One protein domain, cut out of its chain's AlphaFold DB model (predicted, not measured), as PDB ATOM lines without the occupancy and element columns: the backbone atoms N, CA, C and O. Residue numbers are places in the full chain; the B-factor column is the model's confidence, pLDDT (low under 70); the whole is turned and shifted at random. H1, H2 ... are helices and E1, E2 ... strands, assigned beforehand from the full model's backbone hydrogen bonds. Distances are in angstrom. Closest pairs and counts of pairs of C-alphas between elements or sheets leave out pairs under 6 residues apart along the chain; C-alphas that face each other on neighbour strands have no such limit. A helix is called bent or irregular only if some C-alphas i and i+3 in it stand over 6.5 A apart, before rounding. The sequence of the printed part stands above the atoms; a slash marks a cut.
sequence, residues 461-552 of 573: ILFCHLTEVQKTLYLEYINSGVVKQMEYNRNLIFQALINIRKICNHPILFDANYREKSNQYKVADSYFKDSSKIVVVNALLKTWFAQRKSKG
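This is residues 461 to 552 of the 573 residues of the protein "DNA excision repair protein ERCC-6-like protein" of Sarcoptes scabiei (UniProt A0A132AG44). Helices H1 and H3 run side by side in opposite ways, with H2 at one end; beyond the other end H6 leads away as an arm, of which residues 539 to 552 stick out, and H4 and H5 make a loop to one side. The printed part has 92 residues, ordered E1, H1, H2, H3, H4, H5, H6: one strand and six helices, mostly helix. It is loose, with a radius of gyration of the C-alphas of 16.9 A, and spans 61 by 35 by 19 A.

E1 is residues 461 to 463, beginning at C-alpha 461 (272.915, 186.318, 234.603); it pairs with no named strand. H1 is residues 468 to 478, 15.2 A long. H2, residues 481 to 487, is only just irregular: C-alphas 484 and 487 are 6.6 A apart. H3 is residues 492 to 505, 19.8 A. H4 is residues 512 to 520 and H5 residues 526 to 529. H6, residues 532 to 550, measures 27.4 A and ends at C-alpha 550 (298.273, 182.442, 234.176).

E1 and H6 are near each other. H3 touches H1 with residues 500 to 504 alone, closest at the C-alphas of Gln 470 and Ile 503, 6.1 A, a shallow tilt of 3 degrees, opposite ways. H3 touches H2 with residues 492 to 496 alone, closest at C-alphas 486 and 492, 5.7 A. H4 touches no helix. H5 and H6 touch only at the corner, closest at C-alphas 528 and 535, 5.7 A. Every O i to N i+4 pair is within hydrogen-bond range in H1, H3, H4 and H6; H2 has 1 of 3, and 2 of 4 O i to N i+3; H5 is too short.

The farthest C-alphas, Tyr 488 and Gly 552, are 60.8 A apart. The printed part has no cut and no long link. pLDDT is under 70 at residues 512 to 527 and 549 to 552.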
ATOM      1  N   ILE A 461     273.631 185.372 233.748       81.25
ATOM      2  CA  ILE A 461     272.915 186.318 234.603       81.25
ATOM      3  C   ILE A 461     273.447 186.146 236.025       81.25
ATOM      4  O   ILE A 461     273.490 185.033 236.554       81.25
ATOM      5  N   LEU A 462     273.892 187.255 236.618       81.19
ATOM      6  CA  LEU A 462     274.437 187.301 237.973       81.19
ATOM      7  C   LEU A 462     273.450 188.010 238.893       81.19
ATOM      8  O   LEU A 462     273.265 189.226 238.804       81.19
ATOM      9  N   PHE A 463     272.852 187.258 239.810       81.88
ATOM     10  CA  PHE A 463     271.964 187.826 240.815       81.88
ATOM     11  C   PHE A 463     272.793 188.424 241.953       81.88
ATOM     12  O   PHE A 463     273.570 187.730 242.607       81.88
ATOM     13  N   CYS A 464     272.653 189.734 242.157       83.44
ATOM     14  CA  CYS A 464     273.373 190.488 243.180       83.44
ATOM     15  C   CYS A 464     272.386 190.945 244.260       83.44
ATOM     16  O   CYS A 464     271.545 191.804 243.995       83.44
ATOM     17  N   HIS A 465     272.496 190.420 245.479       85.25
ATOM     18  CA  HIS A 465     271.680 190.886 246.606       85.25
ATOM     19  C   HIS A 465     272.062 192.310 247.015       85.25
ATOM     20  O   HIS A 465     273.238 192.650 246.985       85.25
ATOM     21  N   LEU A 466     271.101 193.156 247.398       86.44
ATOM     22  CA  LEU A 466     271.404 194.502 247.902       86.44
ATOM     23  C   LEU A 466     272.238 194.424 249.187       86.44
ATOM     24  O   LEU A 466     271.991 193.577 250.042       86.44
ATOM     25  N   THR A 467     273.200 195.334 249.336       87.94
ATOM     26  CA  THR A 467     273.933 195.496 250.601       87.94
ATOM     27  C   THR A 467     273.007 196.048 251.684       87.94
ATOM     28  O   THR A 467     271.992 196.675 251.379       87.94
ATOM     29  N   GLU A 468     273.365 195.887 252.959       86.44
ATOM     30  CA  GLU A 468     272.579 196.443 254.075       86.44
ATOM     31  C   GLU A 468     272.383 197.965 253.950       86.44
ATOM     32  O   GLU A 468     271.297 198.487 254.207       86.44
ATOM     33  N   VAL A 469     273.406 198.676 253.463       85.75
ATOM     34  CA  VAL A 469     273.336 200.120 253.191       85.75
ATOM     35  C   VAL A 469     272.330 200.416 252.076       85.75
ATOM     36  O   VAL A 469     271.462 201.272 252.241       85.75
ATOM     37  N   GLN A 470     272.398 199.686 250.957       88.44
ATOM     38  CA  GLN A 470     271.454 199.845 249.846       88.44
ATOM     39  C   GLN A 470     270.023 199.507 250.258       88.44
ATOM     40  O   GLN A 470     269.102 200.227 249.886       88.44
ATOM     41  N   LYS A 471     269.830 198.440 251.038       89.81
ATOM     42  CA  LYS A 471     268.521 198.004 251.527       89.81
ATOM     43  C   LYS A 471     267.897 199.048 252.448       89.81
ATOM     44  O   LYS A 471     266.720 199.356 252.297       89.81
ATOM     45  N   THR A 472     268.690 199.622 253.350       89.00
ATOM     46  CA  THR A 472     268.232 200.688 254.250       89.00
ATOM     47  C   THR A 472     267.777 201.913 253.458       89.00
ATOM     48  O   THR A 472     266.643 202.350 253.620       89.00
ATOM     49  N   LEU A 473     268.612 202.405 252.533       87.69
ATOM     50  CA  LEU A 473     268.278 203.558 251.687       87.69
ATOM     51  C   LEU A 473     267.081 203.291 250.770       87.69
ATOM     52  O   LEU A 473     266.257 204.172 250.547       87.69
ATOM     53  N   TYR A 474     266.977 202.073 250.239       89.62
ATOM     54  CA  TYR A 474     265.845 201.657 249.423       89.62
ATOM     55  C   TYR A 474     264.540 201.713 250.222       89.62
ATOM     56  O   TYR A 474     263.583 202.345 249.784       89.62
ATOM     57  N   LEU A 475     264.507 201.107 251.414       89.00
ATOM     58  CA  LEU A 475     263.322 201.113 252.274       89.00
ATOM     59  C   LEU A 475     262.975 202.522 252.767       89.00
ATOM     60  O   LEU A 475     261.799 202.874 252.822       89.00
ATOM     61  N   GLU A 476     263.972 203.341 253.094       88.62
ATOM     62  CA  GLU A 476     263.768 204.745 253.459       88.62
ATOM     63  C   GLU A 476     263.149 205.537 252.298       88.62
ATOM     64  O   GLU A 476     262.189 206.282 252.496       88.62
ATOM     65  N   TYR A 477     263.634 205.321 251.071       88.25
ATOM     66  CA  TYR A 477     263.102 205.981 249.883       88.25
ATOM     67  C   TYR A 477     261.673 205.541 249.554       88.25
ATOM     68  O   TYR A 477     260.819 206.394 249.321       88.25
ATOM     69  N   ILE A 478     261.385 204.237 249.590       87.94
ATOM     70  CA  ILE A 478     260.034 203.701 249.355       87.94
ATOM     71  C   ILE A 478     259.035 204.236 250.387       87.94
ATOM     72  O   ILE A 478     257.909 204.578 250.041       87.94
ATOM     73  N   ASN A 479     259.454 204.386 251.643       86.25
ATOM     74  CA  ASN A 479     258.600 204.934 252.696       86.25
ATOM     75  C   ASN A 479     258.520 206.471 252.701       86.25
ATOM     76  O   ASN A 479     257.746 207.041 253.480       86.25
ATOM     77  N   SER A 480     259.297 207.148 251.851       85.44
ATOM     78  CA  SER A 480     259.342 208.607 251.783       85.44
ATOM     79  C   SER A 480     258.042 209.208 251.238       85.44
ATOM     80  O   SER A 480     257.294 208.588 250.476       85.44
ATOM     81  N   GLY A 481     257.781 210.469 251.597       75.62
ATOM     82  CA  GLY A 481     256.608 211.206 251.115       75.62
ATOM     83  C   GLY A 481     256.556 211.352 249.589       75.62
ATOM     84  O   GLY A 481     255.467 211.442 249.037       75.62
ATOM     85  N   VAL A 482     257.705 211.298 248.906       75.56
ATOM     86  CA  VAL A 482     257.798 211.395 247.438       75.56
ATOM     87  C   VAL A 482     257.102 210.215 246.761       75.56
ATOM     88  O   VAL A 482     256.400 210.395 245.772       75.56
ATOM     89  N   VAL A 483     257.260 209.012 247.317       77.12
ATOM     90  CA  VAL A 483     256.637 207.793 246.785       77.12
ATOM     91  C   VAL A 483     255.142 207.781 247.090       77.12
ATOM     92  O   VAL A 483     254.340 207.468 246.218       77.12
ATOM     93  N   LYS A 484     254.748 208.234 248.284       77.38
ATOM     94  CA  LYS A 484     253.334 208.361 248.674       77.38
ATOM     95  C   LYS A 484     252.574 209.404 247.843       77.38
ATOM     96  O   LYS A 484     251.383 209.261 247.616       77.38
ATOM     97  N   GLN A 485     253.260 210.433 247.349       78.06
ATOM     98  CA  GLN A 485     252.676 211.448 246.465       78.06
ATOM     99  C   GLN A 485     252.478 210.969 245.017       78.06
ATOM    100  O   GLN A 485     251.832 211.673 244.237       78.06
ATOM    101  N   MET A 486     252.977 209.783 244.644       79.06
ATOM    102  CA  MET A 486     252.803 209.246 243.288       79.06
ATOM    103  C   MET A 486     251.348 208.935 242.934       79.06
ATOM    104  O   MET A 486     251.004 208.980 241.754       79.06
ATOM    105  N   GLU A 487     250.489 208.676 243.926       73.56
ATOM    106  CA  GLU A 487     249.047 208.501 243.699       73.56
ATOM    107  C   GLU A 487     248.408 209.753 243.079       73.56
ATOM    108  O   GLU A 487     247.511 209.643 242.247       73.56
ATOM    109  N   TYR A 488     248.920 210.938 243.427       77.69
ATOM    110  CA  TYR A 488     248.385 212.227 242.985       77.69
ATOM    111  C   TYR A 488     249.165 212.829 241.813       77.69
ATOM    112  O   TYR A 488     248.603 213.580 241.020       77.69
ATOM    113  N   ASN A 489     250.457 212.510 241.678       80.12
ATOM    114  CA  ASN A 489     251.301 213.014 240.599       80.12
ATOM    115  C   ASN A 489     252.097 211.882 239.937       80.12
ATOM    116  O   ASN A 489     253.196 211.524 240.372       80.12
ATOM    117  N   ARG A 490     251.563 211.362 238.826       78.00
ATOM    118  CA  ARG A 490     252.183 210.273 238.055       78.00
ATOM    119  C   ARG A 490     253.548 210.637 237.458       78.00
ATOM    120  O   ARG A 490     254.347 209.736 237.221       78.00
ATOM    121  N   ASN A 491     253.880 211.919 237.291       78.94
ATOM    122  CA  ASN A 491     255.194 212.328 236.769       78.94
ATOM    123  C   ASN A 491     256.334 212.007 237.754       78.94
ATOM    124  O   ASN A 491     257.491 211.858 237.353       78.94
ATOM    125  N   LEU A 492     256.018 211.826 239.044       82.44
ATOM    126  CA  LEU A 492     256.979 211.398 240.063       82.44
ATOM    127  C   LEU A 492     257.416 209.934 239.895       82.44
ATOM    128  O   LEU A 492     258.465 209.559 240.420       82.44
ATOM    129  N   ILE A 493     256.684 209.122 239.118       85.44
ATOM    130  CA  ILE A 493     257.028 207.716 238.852       85.44
ATOM    131  C   ILE A 493     258.393 207.613 238.169       85.44
ATOM    132  O   ILE A 493     259.244 206.834 238.598       85.44
ATOM    133  N   PHE A 494     258.655 208.441 237.154       84.88
ATOM    134  CA  PHE A 494     259.943 208.426 236.456       84.88
ATOM    135  C   PHE A 494     261.095 208.830 237.378       84.88
ATOM    136  O   PHE A 494     262.153 208.195 237.372       84.88
ATOM    137  N   GLN A 495     260.879 209.834 238.230       85.00
ATOM    138  CA  GLN A 495     261.868 210.245 239.227       85.00
ATOM    139  C   GLN A 495     262.144 209.121 240.233       85.00
ATOM    140  O   GLN A 495     263.305 208.847 240.548       85.00
ATOM    141  N   ALA A 496     261.100 208.426 240.687       85.62
ATOM    142  CA  ALA A 496     261.221 207.300 241.600       85.62
ATOM    143  C   ALA A 496     261.992 206.127 240.998       85.62
ATOM    144  O   ALA A 496     262.923 205.623 241.631       85.62
ATOM    145  N   LEU A 497     261.694 205.754 239.754       87.31
ATOM    146  CA  LEU A 497     262.424 204.709 239.035       87.31
ATOM    147  C   LEU A 497     263.907 205.061 238.864       87.31
ATOM    148  O   LEU A 497     264.779 204.223 239.109       87.31
ATOM    149  N   ILE A 498     264.215 206.311 238.504       88.19
ATOM    150  CA  ILE A 498     265.599 206.790 238.384       88.19
ATOM    151  C   ILE A 498     266.320 206.703 239.735       88.19
ATOM    152  O   ILE A 498     267.469 206.260 239.792       88.19
ATOM    153  N   ASN A 499     265.665 207.100 240.825       88.12
ATOM    154  CA  ASN A 499     266.258 207.096 242.161       88.12
ATOM    155  C   ASN A 499     266.473 205.684 242.709       88.12
ATOM    156  O   ASN A 499     267.561 205.393 243.205       88.12
ATOM    157  N   ILE A 500     265.514 204.777 242.528       89.25
ATOM    158  CA  ILE A 500     265.691 203.361 242.873       89.25
ATOM    159  C   ILE A 500     266.858 202.772 242.074       89.25
ATOM    160  O   ILE A 500     267.754 202.152 242.649       89.25
ATOM    161  N   ARG A 501     266.933 203.050 240.764       90.25
ATOM    162  CA  ARG A 501     268.056 202.608 239.926       90.25
ATOM    163  C   ARG A 501     269.395 203.158 240.421       90.25
ATOM    164  O   ARG A 501     270.385 202.425 240.419       90.25
ATOM    165  N   LYS A 502     269.445 204.420 240.863       89.56
ATOM    166  CA  LYS A 502     270.643 205.016 241.478       89.56
ATOM    167  C   LYS A 502     271.051 204.249 242.736       89.56
ATOM    168  O   LYS A 502     272.208 203.852 242.809       89.56
ATOM    169  N   ILE A 503     270.121 203.965 243.653       88.75
ATOM    170  CA  ILE A 503     270.384 203.198 244.887       88.75
ATOM    171  C   ILE A 503     270.918 201.793 244.558       88.75
ATOM    172  O   ILE A 503     271.954 201.386 245.093       88.75
ATOM    173  N   CYS A 504     270.275 201.076 243.629       88.00
ATOM    174  CA  CYS A 504     270.697 199.737 243.202       88.00
ATOM    175  C   CYS A 504     272.069 199.730 242.510       88.00
ATOM    176  O   CYS A 504     272.813 198.757 242.631       88.00
ATOM    177  N   ASN A 505     272.421 200.793 241.780       89.00
ATOM    178  CA  ASN A 505     273.738 200.922 241.159       89.00
ATOM    179  C   ASN A 505     274.809 201.266 242.198       89.00
ATOM    180  O   ASN A 505     275.825 200.574 242.287       89.00
ATOM    181  N   HIS A 506     274.598 202.323 242.986       88.06
ATOM    182  CA  HIS A 506     275.471 202.696 244.094       88.06
ATOM    183  C   HIS A 506     274.820 203.758 245.009       88.06
ATOM    184  O   HIS A 506     274.374 204.784 244.492       88.06
ATOM    185  N   PRO A 507     274.879 203.623 246.353       86.69
ATOM    186  CA  PRO A 507     274.351 204.616 247.307       86.69
ATOM    187  C   PRO A 507     274.769 206.074 247.039       86.69
ATOM    188  O   PRO A 507     273.962 206.996 247.129       86.69
ATOM    189  N   ILE A 508     276.025 206.279 246.630       84.75
ATOM    190  CA  ILE A 508     276.593 207.606 246.311       84.75
ATOM    191  C   ILE A 508     275.877 208.364 245.182       84.75
ATOM    192  O   ILE A 508     275.999 209.583 245.092       84.75
ATOM    193  N   LEU A 509     275.182 207.657 244.285       85.75
ATOM    194  CA  LEU A 509     274.458 208.281 243.174       85.75
ATOM    195  C   LEU A 509     273.137 208.900 243.634       85.75
ATOM    196  O   LEU A 509     272.566 209.712 242.907       85.75
ATOM    197  N   PHE A 510     272.646 208.483 244.801       83.00
ATOM    198  CA  PHE A 510     271.375 208.910 245.360       83.00
ATOM    199  C   PHE A 510     271.554 210.029 246.393       83.00
ATOM    200  O   PHE A 510     270.952 211.086 246.234       83.00
ATOM    201  N   ASP A 511     272.410 209.837 247.402       75.75
ATOM    202  CA  ASP A 511     272.551 210.794 248.506       75.75
ATOM    203  C   ASP A 511     273.855 211.614 248.422       75.75
ATOM    204  O   ASP A 511     274.973 211.098 248.528       75.75
ATOM    205  N   ALA A 512     273.708 212.933 248.266       68.44
ATOM    206  CA  ALA A 512     274.819 213.883 248.274       68.44
ATOM    207  C   ALA A 512     275.514 213.963 249.647       68.44
ATOM    208  O   ALA A 512     276.729 214.157 249.705       68.44
ATOM    209  N   ASN A 513     274.795 213.724 250.748       65.19
ATOM    210  CA  ASN A 513     275.384 213.683 252.087       65.19
ATOM    211  C   ASN A 513     276.250 212.430 252.272       65.19
ATOM    212  O   ASN A 513     277.309 212.488 252.901       65.19
ATOM    213  N   TYR A 514     275.851 211.304 251.674       65.50
ATOM    214  CA  TYR A 514     276.686 210.105 251.579       65.50
ATOM    215  C   TYR A 514     277.988 210.393 250.822       65.50
ATOM    216  O   TYR A 514     279.068 209.970 251.239       65.50
ATOM    217  N   ARG A 515     277.914 211.188 249.746       62.19
ATOM    218  CA  ARG A 515     279.085 211.639 248.980       62.19
ATOM    219  C   ARG A 515     280.026 212.503 249.824       62.19
ATOM    220  O   ARG A 515     281.235 212.274 249.793       62.19
ATOM    221  N   GLU A 516     279.510 213.436 250.615       60.44
ATOM    222  CA  GLU A 516     280.327 214.274 251.507       60.44
ATOM    223  C   GLU A 516     280.969 213.480 252.650       60.44
ATOM    224  O   GLU A 516     282.171 213.625 252.894       60.44
ATOM    225  N   LYS A 517     280.217 212.567 253.281       58.50
ATOM    226  CA  LYS A 517     280.749 211.633 254.286       58.50
ATOM    227  C   LYS A 517     281.842 210.746 253.690       58.50
ATOM    228  O   LYS A 517     282.898 210.603 254.295       58.50
ATOM    229  N   SER A 518     281.648 210.221 252.478       55.69
ATOM    230  CA  SER A 518     282.649 209.391 251.792       55.69
ATOM    231  C   SER A 518     283.919 210.162 251.399       55.69
ATOM    232  O   SER A 518     285.011 209.609 251.474       55.69
ATOM    233  N   ASN A 519     283.810 211.452 251.058       54.97
ATOM    234  CA  ASN A 519     284.953 212.299 250.697       54.97
ATOM    235  C   ASN A 519     285.837 212.683 251.898       54.97
ATOM    236  O   ASN A 519     287.017 212.987 251.709       54.97
ATOM    237  N   GLN A 520     285.297 212.674 253.122       52.72
ATOM    238  CA  GLN A 520     286.089 212.890 254.341       52.72
ATOM    239  C   GLN A 520     287.000 211.691 254.657       52.72
ATOM    240  O   GLN A 520     288.089 211.873 255.209       52.72
ATOM    241  N   TYR A 521     286.624 210.482 254.227       49.69
ATOM    242  CA  TYR A 521     287.472 209.295 254.287       49.69
ATOM    243  C   TYR A 521     288.336 209.210 253.025       49.69
ATOM    244  O   TYR A 521     287.951 208.648 252.002       49.69
ATOM    245  N   LYS A 522     289.549 209.770 253.086       48.41
ATOM    246  CA  LYS A 522     290.581 209.524 252.068       48.41
ATOM    247  C   LYS A 522     290.785 208.009 251.908       48.41
ATOM    248  O   LYS A 522     291.407 207.407 252.769       48.41
ATOM    249  N   VAL A 523     290.326 207.458 250.781       60.00
ATOM    250  CA  VAL A 523     290.672 206.131 250.231       60.00
ATOM    251  C   VAL A 523     290.425 204.963 251.200       60.00
ATOM    252  O   VAL A 523     291.265 204.673 252.045       60.00
ATOM    253  N   ALA A 524     289.332 204.211 251.040       52.91
ATOM    254  CA  ALA A 524     289.178 202.953 251.772       52.91
ATOM    255  C   ALA A 524     288.345 201.921 251.006       52.91
ATOM    256  O   ALA A 524     287.331 202.246 250.389       52.91
ATOM    257  N   ASP A 525     288.750 200.658 251.127       57.09
ATOM    258  CA  ASP A 525     288.076 199.447 250.642       57.09
ATOM    259  C   ASP A 525     286.581 199.337 251.015       57.09
ATOM    260  O   ASP A 525     285.905 198.430 250.532       57.09
ATOM    261  N   SER A 526     286.045 200.223 251.864       61.66
ATOM    262  CA  SER A 526     284.619 200.274 252.199       61.66
ATOM    263  C   SER A 526     283.754 200.741 251.028       61.66
ATOM    264  O   SER A 526     282.666 200.211 250.864       61.66
ATOM    265  N   TYR A 527     284.248 201.631 250.156       68.50
ATOM    266  CA  TYR A 527     283.457 202.158 249.033       68.50
ATOM    267  C   TYR A 527     282.932 201.042 248.124       68.50
ATOM    268  O   TYR A 527     281.763 201.012 247.755       68.50
ATOM    269  N   PHE A 528     283.793 200.072 247.801       71.69
ATOM    270  CA  PHE A 528     283.410 198.940 246.961       71.69
ATOM    271  C   PHE A 528     282.411 198.009 247.651       71.69
ATOM    272  O   PHE A 528     281.686 197.316 246.951       71.69
ATOM    273  N   LYS A 529     282.382 197.981 248.991       78.62
ATOM    274  CA  LYS A 529     281.508 197.109 249.790       78.62
ATOM    275  C   LYS A 529     280.087 197.644 249.917       78.62
ATOM    276  O   LYS A 529     279.191 196.871 250.237       78.62
ATOM    277  N   ASP A 530     279.878 198.927 249.640       81.88
ATOM    278  CA  ASP A 530     278.578 199.575 249.806       81.88
ATOM    279  C   ASP A 530     277.616 199.289 248.642       81.88
ATOM    280  O   ASP A 530     276.408 199.464 248.793       81.88
ATOM    281  N   SER A 531     278.113 198.808 247.496       87.81
ATOM    282  CA  SER A 531     277.292 198.390 246.353       87.81
ATOM    283  C   SER A 531     277.575 196.951 245.959       87.81
ATOM    284  O   SER A 531     278.695 196.604 245.584       87.81
ATOM    285  N   SER A 532     276.533 196.125 245.957       86.44
ATOM    286  CA  SER A 532     276.663 194.705 245.638       86.44
ATOM    287  C   SER A 532     277.163 194.457 244.220       86.44
ATOM    288  O   SER A 532     278.070 193.654 244.019       86.44
ATOM    289  N   LYS A 533     276.667 195.216 243.237       87.06
ATOM    290  CA  LYS A 533     277.138 195.140 241.846       87.06
ATOM    291  C   LYS A 533     278.634 195.428 241.743       87.06
ATOM    292  O   LYS A 533     279.354 194.727 241.037       87.06
ATOM    293  N   ILE A 534     279.122 196.429 242.476       87.00
ATOM    294  CA  ILE A 534     280.540 196.797 242.477       87.00
ATOM    295  C   ILE A 534     281.404 195.740 243.182       87.00
ATOM    296  O   ILE A 534     282.507 195.457 242.707       87.00
ATOM    297  N   VAL A 535     280.904 195.104 244.248       86.31
ATOM    298  CA  VAL A 535     281.563 193.943 244.874       86.31
ATOM    299  C   VAL A 535     281.761 192.819 243.854       86.31
ATOM    300  O   VAL A 535     282.882 192.327 243.698       86.31
ATOM    301  N   VAL A 536     280.705 192.459 243.115       86.19
ATOM    302  CA  VAL A 536     280.760 191.398 242.097       86.19
ATOM    303  C   VAL A 536     281.708 191.768 240.959       86.19
ATOM    304  O   VAL A 536     282.560 190.961 240.590       86.19
ATOM    305  N   VAL A 537     281.651 193.005 240.455       86.62
ATOM    306  CA  VAL A 537     282.605 193.506 239.446       86.62
ATOM    307  C   VAL A 537     284.041 193.365 239.926       86.62
ATOM    308  O   VAL A 537     284.893 192.883 239.185       86.62
ATOM    309  N   ASN A 538     284.328 193.768 241.164       85.00
ATOM    310  CA  ASN A 538     285.674 193.693 241.717       85.00
ATOM    311  C   ASN A 538     286.168 192.237 241.809       85.00
ATOM    312  O   ASN A 538     287.308 191.951 241.441       85.00
ATOM    313  N   ALA A 539     285.309 191.307 242.239       85.00
ATOM    314  CA  ALA A 539     285.626 189.878 242.287       85.00
ATOM    315  C   ALA A 539     285.883 189.291 240.882       85.00
ATOM    316  O   ALA A 539     286.895 188.617 240.658       85.00
ATOM    317  N   LEU A 540     285.031 189.615 239.905       84.94
ATOM    318  CA  LEU A 540     285.193 189.177 238.514       84.94
ATOM    319  C   LEU A 540     286.469 189.735 237.883       84.94
ATOM    320  O   LEU A 540     287.237 188.985 237.283       84.94
ATOM    321  N   LEU A 541     286.751 191.029 238.063       84.00
ATOM    322  CA  LEU A 541     287.954 191.666 237.528       84.00
ATOM    323  C   LEU A 541     289.231 191.048 238.106       84.00
ATOM    324  O   LEU A 541     290.177 190.801 237.354       84.00
ATOM    325  N   LYS A 542     289.262 190.753 239.414       84.12
ATOM    326  CA  LYS A 542     290.386 190.044 240.049       84.12
ATOM    327  C   LYS A 542     290.581 188.656 239.442       84.12
ATOM    328  O   LYS A 542     291.703 188.311 239.063       84.12
ATOM    329  N   THR A 543     289.492 187.910 239.271       83.25
ATOM    330  CA  THR A 543     289.494 186.570 238.667       83.25
ATOM    331  C   THR A 543     290.005 186.609 237.225       83.25
ATOM    332  O   THR A 543     290.930 185.881 236.860       83.25
ATOM    333  N   TRP A 544     289.478 187.512 236.397       82.88
ATOM    334  CA  TRP A 544     289.890 187.662 235.000       82.88
ATOM    335  C   TRP A 544     291.339 188.127 234.864       82.88
ATOM    336  O   TRP A 544     292.060 187.668 233.973       82.88
ATOM    337  N   PHE A 545     291.805 189.000 235.758       81.62
ATOM    338  CA  PHE A 545     293.194 189.446 235.766       81.62
ATOM    339  C   PHE A 545     294.159 188.314 236.145       81.62
ATOM    340  O   PHE A 545     295.205 188.159 235.506       81.62
ATOM    341  N   ALA A 546     293.795 187.483 237.126       80.44
ATOM    342  CA  ALA A 546     294.556 186.291 237.492       80.44
ATOM    343  C   ALA A 546     294.609 185.272 236.338       80.44
ATOM    344  O   ALA A 546     295.690 184.797 235.985       80.44
ATOM    345  N   GLN A 547     293.475 185.016 235.674       76.31
ATOM    346  CA  GLN A 547     293.396 184.129 234.505       76.31
ATOM    347  C   GLN A 547     294.227 184.632 233.315       76.31
ATOM    348  O   GLN A 547     294.839 183.841 232.595       76.31
ATOM    349  N   ARG A 548     294.282 185.952 233.097       73.62
ATOM    350  CA  ARG A 548     295.115 186.547 232.044       73.62
ATOM    351  C   ARG A 548     296.607 186.399 232.343       73.62
ATOM    352  O   ARG A 548     297.386 186.166 231.423       73.62
ATOM    353  N   LYS A 549     297.009 186.513 233.615       69.88
ATOM    354  CA  LYS A 549     298.400 186.291 234.042       69.88
ATOM    355  C   LYS A 549     298.823 184.826 233.922       69.88
ATOM    356  O   LYS A 549     299.955 184.578 233.522       69.88
ATOM    357  N   SER A 550     297.940 183.873 234.225       61.81
ATOM    358  CA  SER A 550     298.273 182.442 234.176       61.81
ATOM    359  C   SER A 550     298.383 181.874 232.756       61.81
ATOM    360  O   SER A 550     299.138 180.930 232.544       61.81
ATOM    361  N   LYS A 551     297.682 182.451 231.767       56.84
ATOM    362  CA  LYS A 551     297.650 181.938 230.380       56.84
ATOM    363  C   LYS A 551     298.632 182.600 229.398       56.84
ATOM    364  O   LYS A 551     298.665 182.216 228.232       56.84
ATOM    365  N   GLY A 552     299.459 183.545 229.855       47.78
ATOM    366  CA  GLY A 552     300.490 184.193 229.034       47.78
ATOM    367  C   GLY A 552     299.955 185.098 227.908       47.78
ATOM    368  O   GLY A 552     298.765 185.150 227.604       47.78
TER     369      GLY A 552